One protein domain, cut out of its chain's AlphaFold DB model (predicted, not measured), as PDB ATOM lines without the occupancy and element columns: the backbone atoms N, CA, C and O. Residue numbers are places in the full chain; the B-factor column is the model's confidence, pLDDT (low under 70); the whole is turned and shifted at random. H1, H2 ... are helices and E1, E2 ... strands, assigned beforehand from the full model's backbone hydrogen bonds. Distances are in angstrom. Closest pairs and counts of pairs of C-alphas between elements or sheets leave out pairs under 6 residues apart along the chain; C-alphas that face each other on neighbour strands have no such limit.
ATOM      1  N   VAL A  12     158.327 124.206 132.788       94.88
ATOM      2  CA  VAL A  12     158.934 123.858 134.078       94.88
ATOM      3  C   VAL A  12     158.282 122.584 134.599       94.88
ATOM      4  O   VAL A  12     157.065 122.538 134.757       94.88
ATOM      5  N   LYS A  13     159.085 121.546 134.854       93.00
ATOM      6  CA  LYS A  13     158.617 120.270 135.416       93.00
ATOM      7  C   LYS A  13     158.395 120.398 136.927       93.00
ATOM      8  O   LYS A  13     159.229 120.967 137.623       93.00
ATOM      9  N   GLY A  14     157.320 119.799 137.423       87.31
ATOM     10  CA  GLY A  14     157.005 119.638 138.839       87.31
ATOM     11  C   GLY A  14     156.156 118.390 139.084       87.31
ATOM     12  O   GLY A  14     155.897 117.603 138.172       87.31
ATOM     13  N   THR A  15     155.723 118.210 140.325       84.62
ATOM     14  CA  THR A  15     154.794 117.157 140.755       84.62
ATOM     15  C   THR A  15     153.609 117.823 141.448       84.62
ATOM     16  O   THR A  15     153.758 118.885 142.054       84.62
ATOM     17  N   LEU A  16     152.411 117.255 141.307       79.94
ATOM     18  CA  LEU A  16     151.239 117.753 142.029       79.94
ATOM     19  C   LEU A  16     151.235 117.182 143.446       79.94
ATOM     20  O   LEU A  16     151.421 115.980 143.625       79.94
ATOM     21  N   LEU A  17     151.006 118.038 144.437       71.12
ATOM     22  CA  LEU A  17     150.854 117.630 145.828       71.12
ATOM     23  C   LEU A  17     149.367 117.396 146.100       71.12
ATOM     24  O   LEU A  17     148.571 118.309 145.890       71.12
ATOM     25  N   ASP A  18     149.009 116.221 146.612       64.06
ATOM     26  CA  ASP A  18     147.703 116.008 147.239       64.06
ATOM     27  C   ASP A  18     147.909 115.519 148.686       64.06
ATOM     28  O   ASP A  18     148.752 114.655 148.959       64.06
ATOM     29  N   SER A  19     147.242 116.169 149.642       46.44
ATOM     30  CA  SER A  19     147.441 116.014 151.099       46.44
ATOM     31  C   SER A  19     146.486 114.929 151.621       46.44
ATOM     32  O   SER A  19     145.331 114.913 151.221       46.44
ATOM     33  N   VAL A  20     146.854 113.950 152.464       55.75
ATOM     34  CA  VAL A  20     147.398 114.108 153.835       55.75
ATOM     35  C   VAL A  20     148.548 113.133 154.180       55.75
ATOM     36  O   VAL A  20     149.215 113.328 155.189       55.75
ATOM     37  N   ALA A  21     148.861 112.122 153.358       58.22
ATOM     38  CA  ALA A  21     149.866 111.104 153.727       58.22
ATOM     39  C   ALA A  21     151.143 111.085 152.861       58.22
ATOM     40  O   ALA A  21     152.234 110.997 153.418       58.22
ATOM     41  N   ASN A  22     151.043 111.225 151.531       61.41
ATOM     42  CA  ASN A  22     152.180 110.965 150.625       61.41
ATOM     43  C   ASN A  22     152.632 112.152 149.757       61.41
ATOM     44  O   ASN A  22     153.591 112.008 149.009       61.41
ATOM     45  N   LYS A  23     152.007 113.335 149.884       70.69
ATOM     46  CA  LYS A  23     152.404 114.595 149.214       70.69
ATOM     47  C   LYS A  23     152.610 114.496 147.692       70.69
ATOM     48  O   LYS A  23     153.180 115.407 147.115       70.69
ATOM     49  N   THR A  24     152.156 113.447 147.021       76.06
ATOM     50  CA  THR A  24     152.272 113.294 145.570       76.06
ATOM     51  C   THR A  24     150.977 112.724 145.019       76.06
ATOM     52  O   THR A  24     150.406 111.784 145.572       76.06
ATOM     53  N   ALA A  25     150.496 113.319 143.930       83.81
ATOM     54  CA  ALA A  25     149.378 112.786 143.175       83.81
ATOM     55  C   ALA A  25     149.820 111.516 142.438       83.81
ATOM     56  O   ALA A  25     150.851 111.487 141.755       83.81
ATOM     57  N   ILE A  26     149.021 110.465 142.578       85.88
ATOM     58  CA  ILE A  26     149.303 109.143 142.032       85.88
ATOM     59  C   ILE A  26     148.144 108.731 141.127       85.88
ATOM     60  O   ILE A  26     146.979 108.810 141.507       85.88
ATOM     61  N   PHE A  27     148.476 108.251 139.936       85.44
ATOM     62  CA  PHE A  27     147.555 107.589 139.031       85.44
ATOM     63  C   PHE A  27     147.458 106.101 139.379       85.44
ATOM     64  O   PHE A  27     148.473 105.411 139.510       85.44
ATOM     65  N   LYS A  28     146.228 105.602 139.503       85.50
ATOM     66  CA  LYS A  28     145.923 104.185 139.700       85.50
ATOM     67  C   LYS A  28     145.071 103.696 138.518       85.50
ATOM     68  O   LYS A  28     143.969 104.208 138.353       85.50
ATOM     69  N   PRO A  29     145.535 102.710 137.734       81.12
ATOM     70  CA  PRO A  29     144.713 102.055 136.719       81.12
ATOM     71  C   PRO A  29     143.589 101.214 137.354       81.12
ATOM     72  O   PRO A  29     143.822 100.538 138.360       81.12
ATOM     73  N   ASP A  30     142.401 101.188 136.743       78.38
ATOM     74  CA  ASP A  30     141.223 100.456 137.257       78.38
ATOM     75  C   ASP A  30     141.410  98.930 137.305       78.38
ATOM     76  O   ASP A  30     140.863  98.238 138.161       78.38
ATOM     77  N   GLU A  31     142.243  98.400 136.416       75.50
ATOM     78  CA  GLU A  31     142.640  96.987 136.344       75.50
ATOM     79  C   GLU A  31     143.502  96.518 137.534       75.50
ATOM     80  O   GLU A  31     143.685  95.315 137.749       75.50
ATOM     81  N   VAL A  32     144.046  97.445 138.331       80.12
ATOM     82  CA  VAL A  32     144.846  97.116 139.511       80.12
ATOM     83  C   VAL A  32     143.920  96.916 140.705       80.12
ATOM     84  O   VAL A  32     143.338  97.864 141.245       80.12
ATOM     85  N   SER A  33     143.825  95.664 141.164       82.31
ATOM     86  CA  SER A  33     143.017  95.318 142.335       82.31
ATOM     87  C   SER A  33     143.377  96.178 143.553       82.31
ATOM     88  O   SER A  33     144.536  96.551 143.760       82.31
ATOM     89  N   MET A  34     142.381  96.496 144.390       81.56
ATOM     90  CA  MET A  34     142.585  97.332 145.583       81.56
ATOM     91  C   MET A  34     143.693  96.796 146.492       81.56
ATOM     92  O   MET A  34     144.531  97.573 146.934       81.56
ATOM     93  N   TRP A  35     143.758  95.476 146.682       83.25
ATOM     94  CA  TRP A  35     144.819  94.833 147.457       83.25
ATOM     95  C   TRP A  35     146.213  95.132 146.900       83.25
ATOM     96  O   TRP A  35     147.080  95.550 147.656       83.25
ATOM     97  N   LYS A  36     146.429  95.006 145.581       81.44
ATOM     98  CA  LYS A  36     147.722  95.342 144.953       81.44
ATOM     99  C   LYS A  36     148.050  96.828 145.107       81.44
ATOM    100  O   LYS A  36     149.170  97.181 145.467       81.44
ATOM    101  N   SER A  37     147.048  97.682 144.924       79.12
ATOM    102  CA  SER A  37     147.193  99.130 145.062       79.12
ATOM    103  C   SER A  37     147.580  99.570 146.478       79.12
ATOM    104  O   SER A  37     148.324 100.538 146.607       79.12
ATOM    105  N   MET A  38     147.114  98.886 147.528       77.25
ATOM    106  CA  MET A  38     147.474  99.209 148.917       77.25
ATOM    107  C   MET A  38     148.960  98.967 149.216       77.25
ATOM    108  O   MET A  38     149.527  99.655 150.058       77.25
ATOM    109  N   PHE A  39     149.610  98.051 148.493       79.94
ATOM    110  CA  PHE A  39     151.058  97.818 148.573       79.94
ATOM    111  C   PHE A  39     151.868  98.701 147.607       79.94
ATOM    112  O   PHE A  39     153.053  98.455 147.399       79.94
ATOM    113  N   GLY A  40     151.242  99.702 146.976       75.12
ATOM    114  CA  GLY A  40     151.888 100.551 145.968       75.12
ATOM    115  C   GLY A  40     152.203  99.827 144.655       75.12
ATOM    116  O   GLY A  40     152.945 100.344 143.823       75.12
ATOM    117  N   VAL A  41     151.661  98.624 144.444       76.06
ATOM    118  CA  VAL A  41     151.850  97.880 143.197       76.06
ATOM    119  C   VAL A  41     150.863  98.403 142.164       76.06
ATOM    120  O   VAL A  41     149.656  98.406 142.399       76.06
ATOM    121  N   GLY A  42     151.374  98.810 141.000       77.50
ATOM    122  CA  GLY A  42     150.558  99.282 139.878       77.50
ATOM    123  C   GLY A  42     150.140 100.753 139.956       77.50
ATOM    124  O   GLY A  42     149.392 101.210 139.100       77.50
ATOM    125  N   THR A  43     150.624 101.509 140.940       82.50
ATOM    126  CA  THR A  43     150.446 102.961 141.025       82.50
ATOM    127  C   THR A  43     151.564 103.709 140.293       82.50
ATOM    128  O   THR A  43     152.697 103.234 140.225       82.50
ATOM    129  N   ARG A  44     151.262 104.884 139.725       86.56
ATOM    130  CA  ARG A  44     152.218 105.694 138.943       86.56
ATOM    131  C   ARG A  44     152.207 107.148 139.385       86.56
ATOM    132  O   ARG A  44     151.157 107.686 139.709       86.56
ATOM    133  N   GLU A  45     153.362 107.801 139.372       86.00
ATOM    134  CA  GLU A  45     153.460 109.227 139.696       86.00
ATOM    135  C   GLU A  45     152.852 110.098 138.583       86.00
ATOM    136  O   GLU A  45     153.104 109.878 137.395       86.00
ATOM    137  N   VAL A  46     152.080 111.120 138.966       89.88
ATOM    138  CA  VAL A  46     151.589 112.145 138.036       89.88
ATOM    139  C   VAL A  46     152.592 113.294 137.971       89.88
ATOM    140  O   VAL A  46     152.797 114.028 138.940       89.88
ATOM    141  N   ARG A  47     153.197 113.495 136.798       90.62
ATOM    142  CA  ARG A  47     154.107 114.619 136.543       90.62
ATOM    143  C   ARG A  47     153.314 115.822 136.056       90.62
ATOM    144  O   ARG A  47     152.365 115.677 135.290       90.62
ATOM    145  N   ALA A  48     153.748 117.011 136.437       92.00
ATOM    146  CA  ALA A  48     153.158 118.268 136.016       92.00
ATOM    147  C   ALA A  48     154.182 119.124 135.272       92.00
ATOM    148  O   ALA A  48     155.379 119.087 135.559       92.00
ATOM    149  N   TYR A  49     153.712 119.912 134.313       95.06
ATOM    150  CA  TYR A  49     154.530 120.845 133.554       95.06
ATOM    151  C   TYR A  49     153.794 122.177 133.442       95.06
ATOM    152  O   TYR A  49     152.702 122.236 132.879       95.06
ATOM    153  N   ALA A  50     154.389 123.245 133.966       95.38
ATOM    154  CA  ALA A  50     153.852 124.599 133.865       95.38
ATOM    155  C   ALA A  50     154.549 125.351 132.726       95.38
ATOM    156  O   ALA A  50     155.779 125.426 132.682       95.38
ATOM    157  N   CYS A  51     153.785 125.910 131.792       96.94
ATOM    158  CA  CYS A  51     154.333 126.733 130.723       96.94
ATOM    159  C   CYS A  51     154.543 128.168 131.199       96.94
ATOM    160  O   CYS A  51     153.588 128.835 131.577       96.94
ATOM    161  N   ILE A  52     155.769 128.680 131.103       96.88
ATOM    162  CA  ILE A  52     156.071 130.067 131.492       96.88
ATOM    163  C   ILE A  52     155.389 131.058 130.537       96.88
ATOM    164  O   ILE A  52     154.932 132.112 130.960       96.88
ATOM    165  N   HIS A  53     155.291 130.711 129.251       96.81
ATOM    166  CA  HIS A  53     154.803 131.626 128.219       96.81
ATOM    167  C   HIS A  53     153.304 131.932 128.338       96.81
ATOM    168  O   HIS A  53     152.896 133.077 128.191       96.81
ATOM    169  N   CYS A  54     152.475 130.913 128.589       96.56
ATOM    170  CA  CYS A  54     151.016 131.066 128.654       96.56
ATOM    171  C   CYS A  54     150.397 130.641 129.990       96.56
ATOM    172  O   CYS A  54     149.177 130.605 130.099       96.56
ATOM    173  N   GLN A  55     151.217 130.283 130.984       95.56
ATOM    174  CA  GLN A  55     150.786 129.869 132.327       95.56
ATOM    175  C   GLN A  55     149.901 128.609 132.355       95.56
ATOM    176  O   GLN A  55     149.280 128.293 133.366       95.56
ATOM    177  N   HIS A  56     149.863 127.849 131.259       96.19
ATOM    178  CA  HIS A  56     149.113 126.601 131.183       96.19
ATOM    179  C   HIS A  56     149.815 125.479 131.961       96.19
ATOM    180  O   HIS A  56     151.013 125.248 131.774       96.19
ATOM    181  N   LEU A  57     149.056 124.760 132.793       94.38
ATOM    182  CA  LEU A  57     149.502 123.573 133.520       94.38
ATOM    183  C   LEU A  57     149.026 122.314 132.787       94.38
ATOM    184  O   LEU A  57     147.826 122.113 132.626       94.38
ATOM    185  N   GLN A  58     149.959 121.456 132.381       94.25
ATOM    186  CA  GLN A  58     149.664 120.173 131.740       94.25
ATOM    187  C   GLN A  58     150.220 119.011 132.563       94.25
ATOM    188  O   GLN A  58     151.318 119.096 133.117       94.25
ATOM    189  N   LEU A  59     149.461 117.921 132.640       93.12
ATOM    190  CA  LEU A  59     149.808 116.730 133.413       93.12
ATOM    191  C   LEU A  59     150.235 115.601 132.479       93.12
ATOM    192  O   LEU A  59     149.755 115.505 131.350       93.12
ATOM    193  N   ALA A  60     151.145 114.753 132.943       91.44
ATOM    194  CA  ALA A  60     151.612 113.600 132.193       91.44
ATOM    195  C   ALA A  60     151.804 112.394 133.110       91.44
ATOM    196  O   ALA A  60     152.433 112.488 134.167       91.44
ATOM    197  N   VAL A  61     151.338 111.248 132.630       90.75
ATOM    198  CA  VAL A  61     151.586 109.929 133.209       90.75
ATOM    199  C   VAL A  61     152.391 109.136 132.188       90.75
ATOM    200  O   VAL A  61     152.112 109.213 130.992       90.75
ATOM    201  N   ASP A  62     153.415 108.419 132.644       87.62
ATOM    202  CA  ASP A  62     154.147 107.494 131.784       87.62
ATOM    203  C   ASP A  62     153.391 106.164 131.697       87.62
ATOM    204  O   ASP A  62     152.993 105.582 132.713       87.62
ATOM    205  N   PHE A  63     153.192 105.689 130.472       87.06
ATOM    206  CA  PHE A  63     152.648 104.367 130.189       87.06
ATOM    207  C   PHE A  63     153.790 103.428 129.798       87.06
ATOM    208  O   PHE A  63     154.740 103.818 129.123       87.06
ATOM    209  N   SER A  64     153.706 102.198 130.287       86.94
ATOM    210  CA  SER A  64     154.618 101.101 129.989       86.94
ATOM    211  C   SER A  64     154.372 100.525 128.593       86.94
ATOM    212  O   SER A  64     153.299 100.688 128.013       86.94
ATOM    213  N   GLU A  65     155.347  99.771 128.084       89.06
ATOM    214  CA  GLU A  65     155.207  99.010 126.835       89.06
ATOM    215  C   GLU A  65     154.013  98.046 126.861       89.06
ATOM    216  O   GLU A  65     153.352  97.840 125.847       89.06
ATOM    217  N   ASP A  66     153.689  97.467 128.020       86.56
ATOM    218  CA  ASP A  66     152.545  96.564 128.139       86.56
ATOM    219  C   ASP A  66     151.205  97.305 128.051       86.56
ATOM    220  O   ASP A  66     150.262  96.777 127.459       86.56
ATOM    221  N   ASP A  67     151.126  98.545 128.546       86.94
ATOM    222  CA  ASP A  67     149.949  99.392 128.315       86.94
ATOM    223  C   ASP A  67     149.791  99.685 126.822       86.94
ATOM    224  O   ASP A  67     148.677  99.685 126.301       86.94
ATOM    225  N   MET A  68     150.909  99.892 126.118       87.12
ATOM    226  CA  MET A  68     150.887 100.151 124.682       87.12
ATOM    227  C   MET A  68     150.476  98.928 123.875       87.12
ATOM    228  O   MET A  68     149.640  99.055 122.983       87.12
ATOM    229  N   LYS A  69     150.962  97.735 124.232       86.94
ATOM    230  CA  LYS A  69     150.486  96.477 123.638       86.94
ATOM    231  C   LYS A  69     148.984  96.290 123.847       86.94
ATOM    232  O   LYS A  69     148.296  95.887 122.917       86.94
ATOM    233  N   ARG A  70     148.462  96.592 125.041       83.75
ATOM    234  CA  ARG A  70     147.016  96.520 125.312       83.75
ATOM    235  C   ARG A  70     146.241  97.539 124.496       83.75
ATOM    236  O   ARG A  70     145.259  97.172 123.870       83.75
ATOM    237  N   TYR A  71     146.697  98.787 124.440       83.94
ATOM    238  CA  TYR A  71     146.079  99.810 123.597       83.94
ATOM    239  C   TYR A  71     146.032  99.383 122.121       83.94
ATOM    240  O   TYR A  71     144.995  99.494 121.475       83.94
ATOM    241  N   GLN A  72     147.111  98.791 121.604       84.81
ATOM    242  CA  GLN A  72     147.161  98.271 120.234       84.81
ATOM    243  C   GLN A  72     146.160  97.136 119.971       84.81
ATOM    244  O   GLN A  72     145.710  96.991 118.839       84.81
ATOM    245  N   GLN A  73     145.758  96.360 120.984       80.19
ATOM    246  CA  GLN A  73     144.678  95.372 120.831       80.19
ATOM    247  C   GLN A  73     143.317  96.031 120.563       80.19
ATOM    248  O   GLN A  73     142.444  95.395 119.976       80.19
ATOM    249  N   PHE A  74     143.126  97.286 120.980       75.75
ATOM    250  CA  PHE A  74     141.914  98.055 120.692       75.75
ATOM    251  C   PHE A  74     141.960  98.731 119.318       75.75
ATOM    252  O   PHE A  74     140.939  98.764 118.640       75.75
ATOM    253  N   GLU A  75     143.131  99.219 118.896       77.00
ATOM    254  CA  GLU A  75     143.346  99.812 117.562       77.00
ATOM    255  C   GLU A  75     143.426  98.763 116.435       77.00
ATOM    256  O   GLU A  75     143.244  99.087 115.263       77.00
ATOM    257  N   GLY A  76     143.712  97.503 116.772       69.75
ATOM    258  CA  GLY A  76     143.695  96.388 115.828       69.75
ATOM    259  C   GLY A  76     142.289  96.029 115.338       69.75
ATOM    260  O   GLY A  76     141.275  96.456 115.894       69.75
ATOM    261  N   GLU A  77     142.230  95.198 114.296       64.69
ATOM    262  CA  GLU A  77     140.976  94.681 113.747       64.69
ATOM    263  C   GLU A  77     140.222  93.909 114.842       64.69
ATOM    264  O   GLU A  77     140.643  92.843 115.299       64.69
ATOM    265  N   GLN A  78     139.133  94.501 115.339       67.88
ATOM    266  CA  GLN A  78     138.314  93.884 116.371       67.88
ATOM    267  C   GLN A  78     137.738  92.576 115.809       67.88
ATOM    268  O   GLN A  78     137.120  92.617 114.743       67.88
ATOM    269  N   PRO A  79     137.880  91.429 116.505       66.19
ATOM    270  CA  PRO A  79     137.330  90.170 116.018       66.19
ATOM    271  C   PRO A  79     135.830  90.332 115.799       66.19
ATOM    272  O   PRO A  79     135.153  90.976 116.621       66.19
ATOM    273  N   SER A  80     135.335  89.772 114.692       66.19
ATOM    274  CA  SER A  80     133.935  89.912 114.313       66.19
ATOM    275  C   SER A  80     133.048  89.407 115.449       66.19
ATOM    276  O   SER A  80     133.429  88.534 116.233       66.19
ATOM    277  N   VAL A  81     131.842  89.964 115.574       65.19
ATOM    278  CA  VAL A  81     130.902  89.572 116.639       65.19
ATOM    279  C   VAL A  81     130.647  88.056 116.633       65.19
ATOM    280  O   VAL A  81     130.466  87.468 117.695       65.19
ATOM    281  N   LEU A  82     130.706  87.413 115.463       64.00
ATOM    282  CA  LEU A  82     130.522  85.968 115.309       64.00
ATOM    283  C   LEU A  82     131.705  85.159 115.860       64.00
ATOM    284  O   LEU A  82     131.495  84.096 116.442       64.00
ATOM    285  N   ASP A  83     132.927  85.685 115.769       64.88
ATOM    286  CA  ASP A  83     134.123  85.024 116.305       64.88
ATOM    287  C   ASP A  83     134.141  85.038 117.837       64.88
ATOM    288  O   ASP A  83     134.676  84.127 118.462       64.88
ATOM    289  N   ARG A  84     133.501  86.036 118.461       61.47
ATOM    290  CA  ARG A  84     133.395  86.155 119.927       61.47
ATOM    291  C   ARG A  84     132.440  85.135 120.550       61.47
ATOM    292  O   ARG A  84     132.618  84.787 121.711       61.47
ATOM    293  N   ILE A  85     131.434  84.673 119.805       63.69
ATOM    294  CA  ILE A  85     130.401  83.742 120.297       63.69
ATOM    295  C   ILE A  85     130.906  82.289 120.283       63.69
ATOM    296  O   ILE A  85     130.463  81.479 121.091       63.69
TER     297      ILE A  85
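This is residues 12 to 85 of the 94 residues of an uncharacterized protein of Acidobacteria bacterium (UniProt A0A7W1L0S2). What does the model look like? A small three-stranded antiparallel sheet of E1, E2 and E3 has a looped stretch with the short helix H1 beyond one end, and a long arm, residues 64 to 85 with H2 and H3, sticks out free. How is it made up? The printed part has 74 residues with three named helices and three named strands, in the order E1, H1, E2, E3, H2, H3; the class is mixed, helices and strands, with 34 residues in named elements, under half. The whole is extended, with a radius of gyration of the C-alphas of 17.5 A, and flat, spanning 52 by 37 by 18 A.

Where are the strands? E2 is residues 47 to 51, 13.4 A long; E1 is residues 12 to 15, beginning at C-alpha 12 (158.934, 123.858, 134.078), and E3 is residues 57 to 60. Where are the helices? H1 is residues 34 to 38, H2 is residues 65 to 75, 15.1 A long, and H3 is residues 81 to 85, ending at C-alpha 85 (130.401, 83.742, 120.297).

How do the strands pair? The inner strand E2 is antiparallel to E1 at 147 degrees, with N 14 and O 48 2.8 A apart, within hydrogen-bond range. E2 and E3 form a hairpin at 149 degrees, with N 49 and O 58 2.8 A apart, also within range. Residues 26 to 27 pair antiparallel with 44 to 45. Where are the helices? H1, H2 and H3 are not on the sheet and are apart from each other. Each O i to N i+4 pair is within range in H1, 6 of 7 in H2 and 0 of 1 in H3, where 2 of 2 O i to N i+3 pairs are.

How large is it? The two C-alphas farthest apart, of His 53 and Ile 85, are 54.3 A apart. Is it cut? The printed part has no cut, and E1 to H1 is a long link of 18 residues. Where is confidence low? Residues 18 to 22 and 76 to 85 have pLDDT under 70; the mean of the printed part is 81.0.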